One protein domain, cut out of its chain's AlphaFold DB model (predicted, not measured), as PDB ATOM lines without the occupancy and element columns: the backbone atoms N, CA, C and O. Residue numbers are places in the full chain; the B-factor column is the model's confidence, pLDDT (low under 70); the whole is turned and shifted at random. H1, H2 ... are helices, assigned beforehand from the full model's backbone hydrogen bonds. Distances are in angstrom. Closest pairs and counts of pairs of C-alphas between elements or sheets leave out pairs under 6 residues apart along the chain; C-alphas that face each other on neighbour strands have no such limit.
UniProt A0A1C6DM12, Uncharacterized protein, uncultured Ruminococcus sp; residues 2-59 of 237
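Overview. This is residues 2 to 59 of the 237 residues of an uncharacterized protein of uncultured Ruminococcus sp (UniProt A0A1C6DM12). One long, straight helix, H2, makes most of the length of a rod, and a much shorter helix, H1, lies beside its first part, the two joined by a tight link as a lopsided helical hairpin. Beyond this paired end, residues 36 to 59 of H2 stick out as a single bare helix. The printed part has 58 residues with two named helices, H1 then H2, and no named strand; the class is all helix. The whole is extended, with a radius of gyration of the C-alphas of 18.8 A and spans of 62 by 17 by 5 A.

Along the chain. H2 is residues 21 to 59, 56.6 A from first to last C-alpha. It begins at C-alpha 21, (14.310, 10.617, 0.915), and ends at C-alpha 59, (7.898, -17.181, -47.949). H1 is residues 2 to 15, 20.3 A from first to last C-alpha, and begins at C-alpha 2, (3.625, -1.286, -11.263).

Arrangement. H2 touches H1 with residues 21 to 28 alone, and H1 touches H2 with residues 9 to 13 alone. Their closest C-alphas are those of Met 13 and Val 21, 6.3 A apart. The two helices form a hairpin and run opposite ways at a shallow tilt of 6 degrees. Residues 36 to 59, which belong to H2, stand free. In H1 and H2 every O i to N i+4 pair is within hydrogen-bond range.

Size, cuts and confidence. The two C-alphas farthest apart are those of Pro 17 and Leu 59, at 62.3 A. Without the stretch that stands free, the body has 34 residues and spans 26 by 16 by 5 A. The link from H1 to H2, 5 residues, is tight. The printed part has no cut. The mean pLDDT of the printed part is 86.0, and residues 2 to 5 are under 70.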
ATOM      1  N   ILE A   2       3.275  -2.724 -11.302       54.69
ATOM      2  CA  ILE A   2       3.625  -1.286 -11.263       54.69
ATOM      3  C   ILE A   2       2.858  -0.546 -10.148       54.69
ATOM      4  O   ILE A   2       3.464   0.199  -9.385       54.69
ATOM      5  N   GLU A   3       1.566  -0.838  -9.965       60.88
ATOM      6  CA  GLU A   3       0.740  -0.242  -8.896       60.88
ATOM      7  C   GLU A   3       1.243  -0.570  -7.480       60.88
ATOM      8  O   GLU A   3       1.239   0.284  -6.596       60.88
ATOM      9  N   SER A   4       1.754  -1.787  -7.265       64.19
ATOM     10  CA  SER A   4       2.341  -2.195  -5.982       64.19
ATOM     11  C   SER A   4       3.684  -1.512  -5.705       64.19
ATOM     12  O   SER A   4       3.999  -1.208  -4.558       64.19
ATOM     13  N   VAL A   5       4.473  -1.236  -6.750       68.50
ATOM     14  CA  VAL A   5       5.776  -0.556  -6.639       68.50
ATOM     15  C   VAL A   5       5.595   0.945  -6.381       68.50
ATOM     16  O   VAL A   5       6.301   1.508  -5.544       68.50
ATOM     17  N   ASP A   6       4.604   1.575  -7.015       76.31
ATOM     18  CA  ASP A   6       4.213   2.966  -6.748       76.31
ATOM     19  C   ASP A   6       3.615   3.142  -5.337       76.31
ATOM     20  O   ASP A   6       3.951   4.089  -4.622       76.31
ATOM     21  N   GLY A   7       2.801   2.183  -4.878       81.81
ATOM     22  CA  GLY A   7       2.265   2.156  -3.512       81.81
ATOM     23  C   GLY A   7       3.357   2.088  -2.436       81.81
ATOM     24  O   GLY A   7       3.352   2.888  -1.496       81.81
ATOM     25  N   CYS A   8       4.341   1.198  -2.603       80.38
ATOM     26  CA  CYS A   8       5.497   1.103  -1.705       80.38
ATOM     27  C   CYS A   8       6.352   2.376  -1.718       80.38
ATOM     28  O   CYS A   8       6.784   2.835  -0.661       80.38
ATOM     29  N   HIS A   9       6.570   2.985  -2.888       84.81
ATOM     30  CA  HIS A   9       7.306   4.243  -2.991       84.81
ATOM     31  C   HIS A   9       6.602   5.378  -2.240       84.81
ATOM     32  O   HIS A   9       7.222   6.038  -1.409       84.81
ATOM     33  N   LYS A  10       5.290   5.553  -2.446       85.56
ATOM     34  CA  LYS A  10       4.479   6.554  -1.731       85.56
ATOM     35  C   LYS A  10       4.491   6.347  -0.217       85.56
ATOM     36  O   LYS A  10       4.556   7.325   0.527       85.56
ATOM     37  N   TRP A  11       4.447   5.098   0.246       87.50
ATOM     38  CA  TRP A  11       4.529   4.781   1.671       87.50
ATOM     39  C   TRP A  11       5.910   5.114   2.256       87.50
ATOM     40  O   TRP A  11       5.986   5.775   3.293       87.50
ATOM     41  N   LEU A  12       6.992   4.739   1.565       85.38
ATOM     42  CA  LEU A  12       8.368   5.035   1.981       85.38
ATOM     43  C   LEU A  12       8.643   6.542   2.017       85.38
ATOM     44  O   LEU A  12       9.251   7.030   2.961       85.38
ATOM     45  N   MET A  13       8.133   7.298   1.045       85.12
ATOM     46  CA  MET A  13       8.285   8.756   0.997       85.12
ATOM     47  C   MET A  13       7.562   9.480   2.144       85.12
ATOM     48  O   MET A  13       7.968  10.578   2.512       85.12
ATOM     49  N   ARG A  14       6.502   8.885   2.712       86.25
ATOM     50  CA  ARG A  14       5.748   9.452   3.845       86.25
ATOM     51  C   ARG A  14       6.334   9.104   5.213       86.25
ATOM     52  O   ARG A  14       6.143   9.875   6.144       86.25
ATOM     53  N   ASN A  15       6.994   7.952   5.340       89.56
ATOM     54  CA  ASN A  15       7.418   7.404   6.633       89.56
ATOM     55  C   ASN A  15       8.944   7.394   6.839       89.56
ATOM     56  O   ASN A  15       9.402   7.080   7.935       89.56
ATOM     57  N   ALA A  16       9.746   7.711   5.816       86.00
ATOM     58  CA  ALA A  16      11.203   7.730   5.930       86.00
ATOM     59  C   ALA A  16      11.744   9.055   6.515       86.00
ATOM     60  O   ALA A  16      11.193  10.121   6.235       86.00
ATOM     61  N   PRO A  17      12.870   9.020   7.260       88.50
ATOM     62  CA  PRO A  17      13.594  10.219   7.688       88.50
ATOM     63  C   PRO A  17      14.017  11.100   6.504       88.50
ATOM     64  O   PRO A  17      14.400  10.582   5.453       88.50
ATOM     65  N   ALA A  18      14.013  12.427   6.687       82.75
ATOM     66  CA  ALA A  18      14.284  13.409   5.626       82.75
ATOM     67  C   ALA A  18      15.628  13.192   4.897       82.75
ATOM     68  O   ALA A  18      15.727  13.396   3.689       82.75
ATOM     69  N   GLU A  19      16.641  12.710   5.616       87.06
ATOM     70  CA  GLU A  19      17.968  12.356   5.093       87.06
ATOM     71  C   GLU A  19      17.950  11.210   4.061       87.06
ATOM     72  O   GLU A  19      18.750  11.199   3.125       87.06
ATOM     73  N   ASN A  20      16.991  10.284   4.158       86.62
ATOM     74  CA  ASN A  20      16.924   9.085   3.315       86.62
ATOM     75  C   ASN A  20      16.056   9.267   2.062       86.62
ATOM     76  O   ASN A  20      16.147   8.479   1.117       86.62
ATOM     77  N   VAL A  21      15.249  10.329   2.012       85.94
ATOM     78  CA  VAL A  21      14.310  10.617   0.915       85.94
ATOM     79  C   VAL A  21      15.025  10.721  -0.440       85.94
ATOM     80  O   VAL A  21      14.549  10.190  -1.446       85.94
ATOM     81  N   SER A  22      16.204  11.350  -0.475       85.56
ATOM     82  CA  SER A  22      17.014  11.483  -1.698       85.56
ATOM     83  C   SER A  22      17.488  10.126  -2.233       85.56
ATOM     84  O   SER A  22      17.383   9.836  -3.431       85.56
ATOM     85  N   VAL A  23      17.946   9.250  -1.335       87.88
ATOM     86  CA  VAL A  23      18.427   7.906  -1.676       87.88
ATOM     87  C   VAL A  23      17.277   7.030  -2.173       87.88
ATOM     88  O   VAL A  23      17.413   6.380  -3.212       87.88
ATOM     89  N   ILE A  24      16.124   7.072  -1.497       87.75
ATOM     90  CA  ILE A  24      14.909   6.339  -1.885       87.75
ATOM     91  C   ILE A  24      14.452   6.752  -3.289       87.75
ATOM     92  O   ILE A  24      14.207   5.890  -4.133       87.75
ATOM     93  N   ASN A  25      14.422   8.055  -3.585       87.19
ATOM     94  CA  ASN A  25      14.090   8.559  -4.920       87.19
ATOM     95  C   ASN A  25      15.067   8.071  -5.996       87.19
ATOM     96  O   ASN A  25      14.646   7.716  -7.100       87.19
ATOM     97  N   ARG A  26      16.372   8.032  -5.698       88.44
ATOM     98  CA  ARG A  26      17.384   7.549  -6.648       88.44
ATOM     99  C   ARG A  26      17.203   6.062  -6.953       88.44
ATOM    100  O   ARG A  26      17.248   5.675  -8.119       88.44
ATOM    101  N   ILE A  27      16.967   5.247  -5.925       88.25
ATOM    102  CA  ILE A  27      16.737   3.802  -6.069       88.25
ATOM    103  C   ILE A  27      15.440   3.535  -6.833       88.25
ATOM    104  O   ILE A  27      15.432   2.710  -7.745       88.25
ATOM    105  N   PHE A  28      14.362   4.258  -6.515       88.81
ATOM    106  CA  PHE A  28      13.087   4.124  -7.216       88.81
ATOM    107  C   PHE A  28      13.229   4.457  -8.704       88.81
ATOM    108  O   PHE A  28      12.883   3.632  -9.547       88.81
ATOM    109  N   LYS A  29      13.837   5.606  -9.041       87.75
ATOM    110  CA  LYS A  29      14.109   5.993 -10.436       87.75
ATOM    111  C   LYS A  29      14.938   4.942 -11.169       87.75
ATOM    112  O   LYS A  29      14.573   4.548 -12.273       87.75
ATOM    113  N   TYR A  30      16.019   4.460 -10.556       89.81
ATOM    114  CA  TYR A  30      16.855   3.411 -11.142       89.81
ATOM    115  C   TYR A  30      16.063   2.121 -11.398       89.81
ATOM    116  O   TYR A  30      16.169   1.527 -12.470       89.81
ATOM    117  N   THR A  31      15.232   1.711 -10.438       86.88
ATOM    118  CA  THR A  31      14.424   0.489 -10.528       86.88
ATOM    119  C   THR A  31      13.369   0.598 -11.624       86.88
ATOM    120  O   THR A  31      13.265  -0.306 -12.450       86.88
ATOM    121  N   VAL A  32      12.644   1.720 -11.693       87.94
ATOM    122  CA  VAL A  32      11.656   1.978 -12.752       87.94
ATOM    123  C   VAL A  32      12.324   1.971 -14.125       87.94
ATOM    124  O   VAL A  32      11.853   1.273 -15.012       87.94
ATOM    125  N   ILE A  33      13.456   2.663 -14.297       89.44
ATOM    126  CA  ILE A  33      14.196   2.670 -15.570       89.44
ATOM    127  C   ILE A  33      14.632   1.254 -15.959       89.44
ATOM    128  O   ILE A  33      14.485   0.860 -17.112       89.44
ATOM    129  N   LYS A  34      15.145   0.464 -15.009       89.94
ATOM    130  CA  LYS A  34      15.597  -0.906 -15.278       89.94
ATOM    131  C   LYS A  34      14.441  -1.829 -15.670       89.94
ATOM    132  O   LYS A  34      14.594  -2.589 -16.622       89.94
ATOM    133  N   ILE A  35      13.300  -1.743 -14.980       89.25
ATOM    134  CA  ILE A  35      12.088  -2.506 -15.313       89.25
ATOM    135  C   ILE A  35      11.569  -2.088 -16.689       89.25
ATOM    136  O   ILE A  35      11.371  -2.950 -17.538       89.25
ATOM    137  N   SER A  36      11.420  -0.785 -16.941       88.75
ATOM    138  CA  SER A  36      10.958  -0.268 -18.231       88.75
ATOM    139  C   SER A  36      11.871  -0.696 -19.376       88.75
ATOM    140  O   SER A  36      11.383  -1.152 -20.401       88.75
ATOM    141  N   ASN A  37      13.193  -0.626 -19.200       91.75
ATOM    142  CA  ASN A  37      14.144  -1.092 -20.211       91.75
ATOM    143  C   ASN A  37      14.063  -2.609 -20.427       91.75
ATOM    144  O   ASN A  37      14.165  -3.060 -21.564       91.75
ATOM    145  N   GLY A  38      13.862  -3.391 -19.360       91.56
ATOM    146  CA  GLY A  38      13.604  -4.829 -19.456       91.56
ATOM    147  C   GLY A  38      12.356  -5.118 -20.288       91.56
ATOM    148  O   GLY A  38      12.443  -5.820 -21.289       91.56
ATOM    149  N   MET A  39      11.237  -4.467 -19.953       88.69
ATOM    150  CA  MET A  39       9.982  -4.585 -20.697       88.69
ATOM    151  C   MET A  39      10.149  -4.181 -22.164       88.69
ATOM    152  O   MET A  39       9.730  -4.922 -23.042       88.69
ATOM    153  N   ILE A  40      10.790  -3.042 -22.452       92.75
ATOM    154  CA  ILE A  40      11.042  -2.584 -23.829       92.75
ATOM    155  C   ILE A  40      11.858  -3.620 -24.608       92.75
ATOM    156  O   ILE A  40      11.562  -3.878 -25.771       92.75
ATOM    157  N   ASN A  41      12.877  -4.217 -23.988       92.31
ATOM    158  CA  ASN A  41      13.687  -5.242 -24.640       92.31
ATOM    159  C   ASN A  41      12.889  -6.524 -24.901       92.31
ATOM    160  O   ASN A  41      13.040  -7.112 -25.969       92.31
ATOM    161  N   ASP A  42      12.037  -6.941 -23.967       92.00
ATOM    162  CA  ASP A  42      11.177  -8.113 -24.146       92.00
ATOM    163  C   ASP A  42      10.122  -7.867 -25.236       92.00
ATOM    164  O   ASP A  42       9.924  -8.722 -26.097       92.00
ATOM    165  N   PHE A  43       9.528  -6.668 -25.280       91.56
ATOM    166  CA  PHE A  43       8.634  -6.252 -26.366       91.56
ATOM    167  C   PHE A  43       9.338  -6.251 -27.723       91.56
ATOM    168  O   PHE A  43       8.785  -6.776 -28.684       91.56
ATOM    169  N   LYS A  44      10.567  -5.725 -27.806       92.62
ATOM    170  CA  LYS A  44      11.354  -5.754 -29.048       92.62
ATOM    171  C   LYS A  44      11.650  -7.178 -29.509       92.62
ATOM    172  O   LYS A  44      11.454  -7.483 -30.674       92.62
ATOM    173  N   LYS A  45      12.062  -8.067 -28.599       91.88
ATOM    174  CA  LYS A  45      12.297  -9.482 -28.932       91.88
ATOM    175  C   LYS A  45      11.036 -10.166 -29.451       91.88
ATOM    176  O   LYS A  45      11.119 -10.953 -30.390       91.88
ATOM    177  N   LEU A  46       9.885  -9.879 -28.842       89.38
ATOM    178  CA  LEU A  46       8.599 -10.400 -29.298       89.38
ATOM    179  C   LEU A  46       8.260  -9.875 -30.701       89.38
ATOM    180  O   LEU A  46       7.889 -10.658 -31.568       89.38
ATOM    181  N   GLU A  47       8.432  -8.573 -30.929       91.44
ATOM    182  CA  GLU A  47       8.197  -7.931 -32.225       91.44
ATOM    183  C   GLU A  47       9.108  -8.508 -33.320       91.44
ATOM    184  O   GLU A  47       8.636  -8.852 -34.401       91.44
ATOM    185  N   ASP A  48      10.401  -8.667 -33.036       91.88
ATOM    186  CA  ASP A  48      11.367  -9.250 -33.970       91.88
ATOM    187  C   ASP A  48      11.026 -10.718 -34.272       91.88
ATOM    188  O   ASP A  48      11.035 -11.128 -35.432       91.88
ATOM    189  N   SER A  49      10.627 -11.492 -33.256       87.00
ATOM    190  CA  SER A  49      10.155 -12.868 -33.445       87.00
ATOM    191  C   SER A  49       8.889 -12.939 -34.303       87.00
ATOM    192  O   SER A  49       8.761 -13.850 -35.117       87.00
ATOM    193  N   GLN A  50       7.950 -12.001 -34.138       86.12
ATOM    194  CA  GLN A  50       6.730 -11.934 -34.949       86.12
ATOM    195  C   GLN A  50       7.022 -11.537 -36.396       86.12
ATOM    196  O   GLN A  50       6.418 -12.089 -37.317       86.12
ATOM    197  N   LYS A  51       7.952 -10.600 -36.615       90.50
ATOM    198  CA  LYS A  51       8.402 -10.214 -37.960       90.50
ATOM    199  C   LYS A  51       9.035 -11.391 -38.687       90.50
ATOM    200  O   LYS A  51       8.690 -11.630 -39.840       90.50
ATOM    201  N   GLU A  52       9.911 -12.130 -38.010       87.88
ATOM    202  CA  GLU A  52      10.555 -13.312 -38.582       87.88
ATOM    203  C   GLU A  52       9.525 -14.395 -38.919       87.88
ATOM    204  O   GLU A  52       9.496 -14.897 -40.040       87.88
ATOM    205  N   HIS A  53       8.608 -14.687 -37.993       85.50
ATOM    206  CA  HIS A  53       7.518 -15.638 -38.225       85.50
ATOM    207  C   HIS A  53       6.643 -15.238 -39.422       85.50
ATOM    208  O   HIS A  53       6.399 -16.042 -40.322       85.50
ATOM    209  N   THR A  54       6.264 -13.962 -39.507       88.44
ATOM    210  CA  THR A  54       5.500 -13.418 -40.640       88.44
ATOM    211  C   THR A  54       6.278 -13.539 -41.951       88.44
ATOM    212  O   THR A  54       5.711 -13.877 -42.991       88.44
ATOM    213  N   HIS A  55       7.585 -13.272 -41.928       88.69
ATOM    214  CA  HIS A  55       8.441 -13.406 -43.101       88.69
ATOM    215  C   HIS A  55       8.500 -14.858 -43.592       88.69
ATOM    216  O   HIS A  55       8.295 -15.103 -44.785       88.69
ATOM    217  N   LEU A  56       8.704 -15.814 -42.682       84.94
ATOM    218  CA  LEU A  56       8.712 -17.245 -42.988       84.94
ATOM    219  C   LEU A  56       7.357 -17.723 -43.520       84.94
ATOM    220  O   LEU A  56       7.318 -18.425 -44.528       84.94
ATOM    221  N   SER A  57       6.251 -17.285 -42.917       86.12
ATOM    222  CA  SER A  57       4.888 -17.596 -43.366       86.12
ATOM    223  C   SER A  57       4.605 -17.081 -44.786       86.12
ATOM    224  O   SER A  57       4.069 -17.802 -45.635       86.12
ATOM    225  N   ASN A  58       5.046 -15.859 -45.097       87.88
ATOM    226  CA  ASN A  58       4.919 -15.291 -46.440       87.88
ATOM    227  C   ASN A  58       5.771 -16.045 -47.467       87.88
ATOM    228  O   ASN A  58       5.317 -16.301 -48.584       87.88
ATOM    229  N   LEU A  59       7.004 -16.402 -47.097       84.81
ATOM    230  CA  LEU A  59       7.898 -17.181 -47.949       84.81
ATOM    231  C   LEU A  59       7.299 -18.558 -48.248       84.81
ATOM    232  O   LEU A  59       7.241 -18.966 -49.406       84.81
TER     233      LEU A  59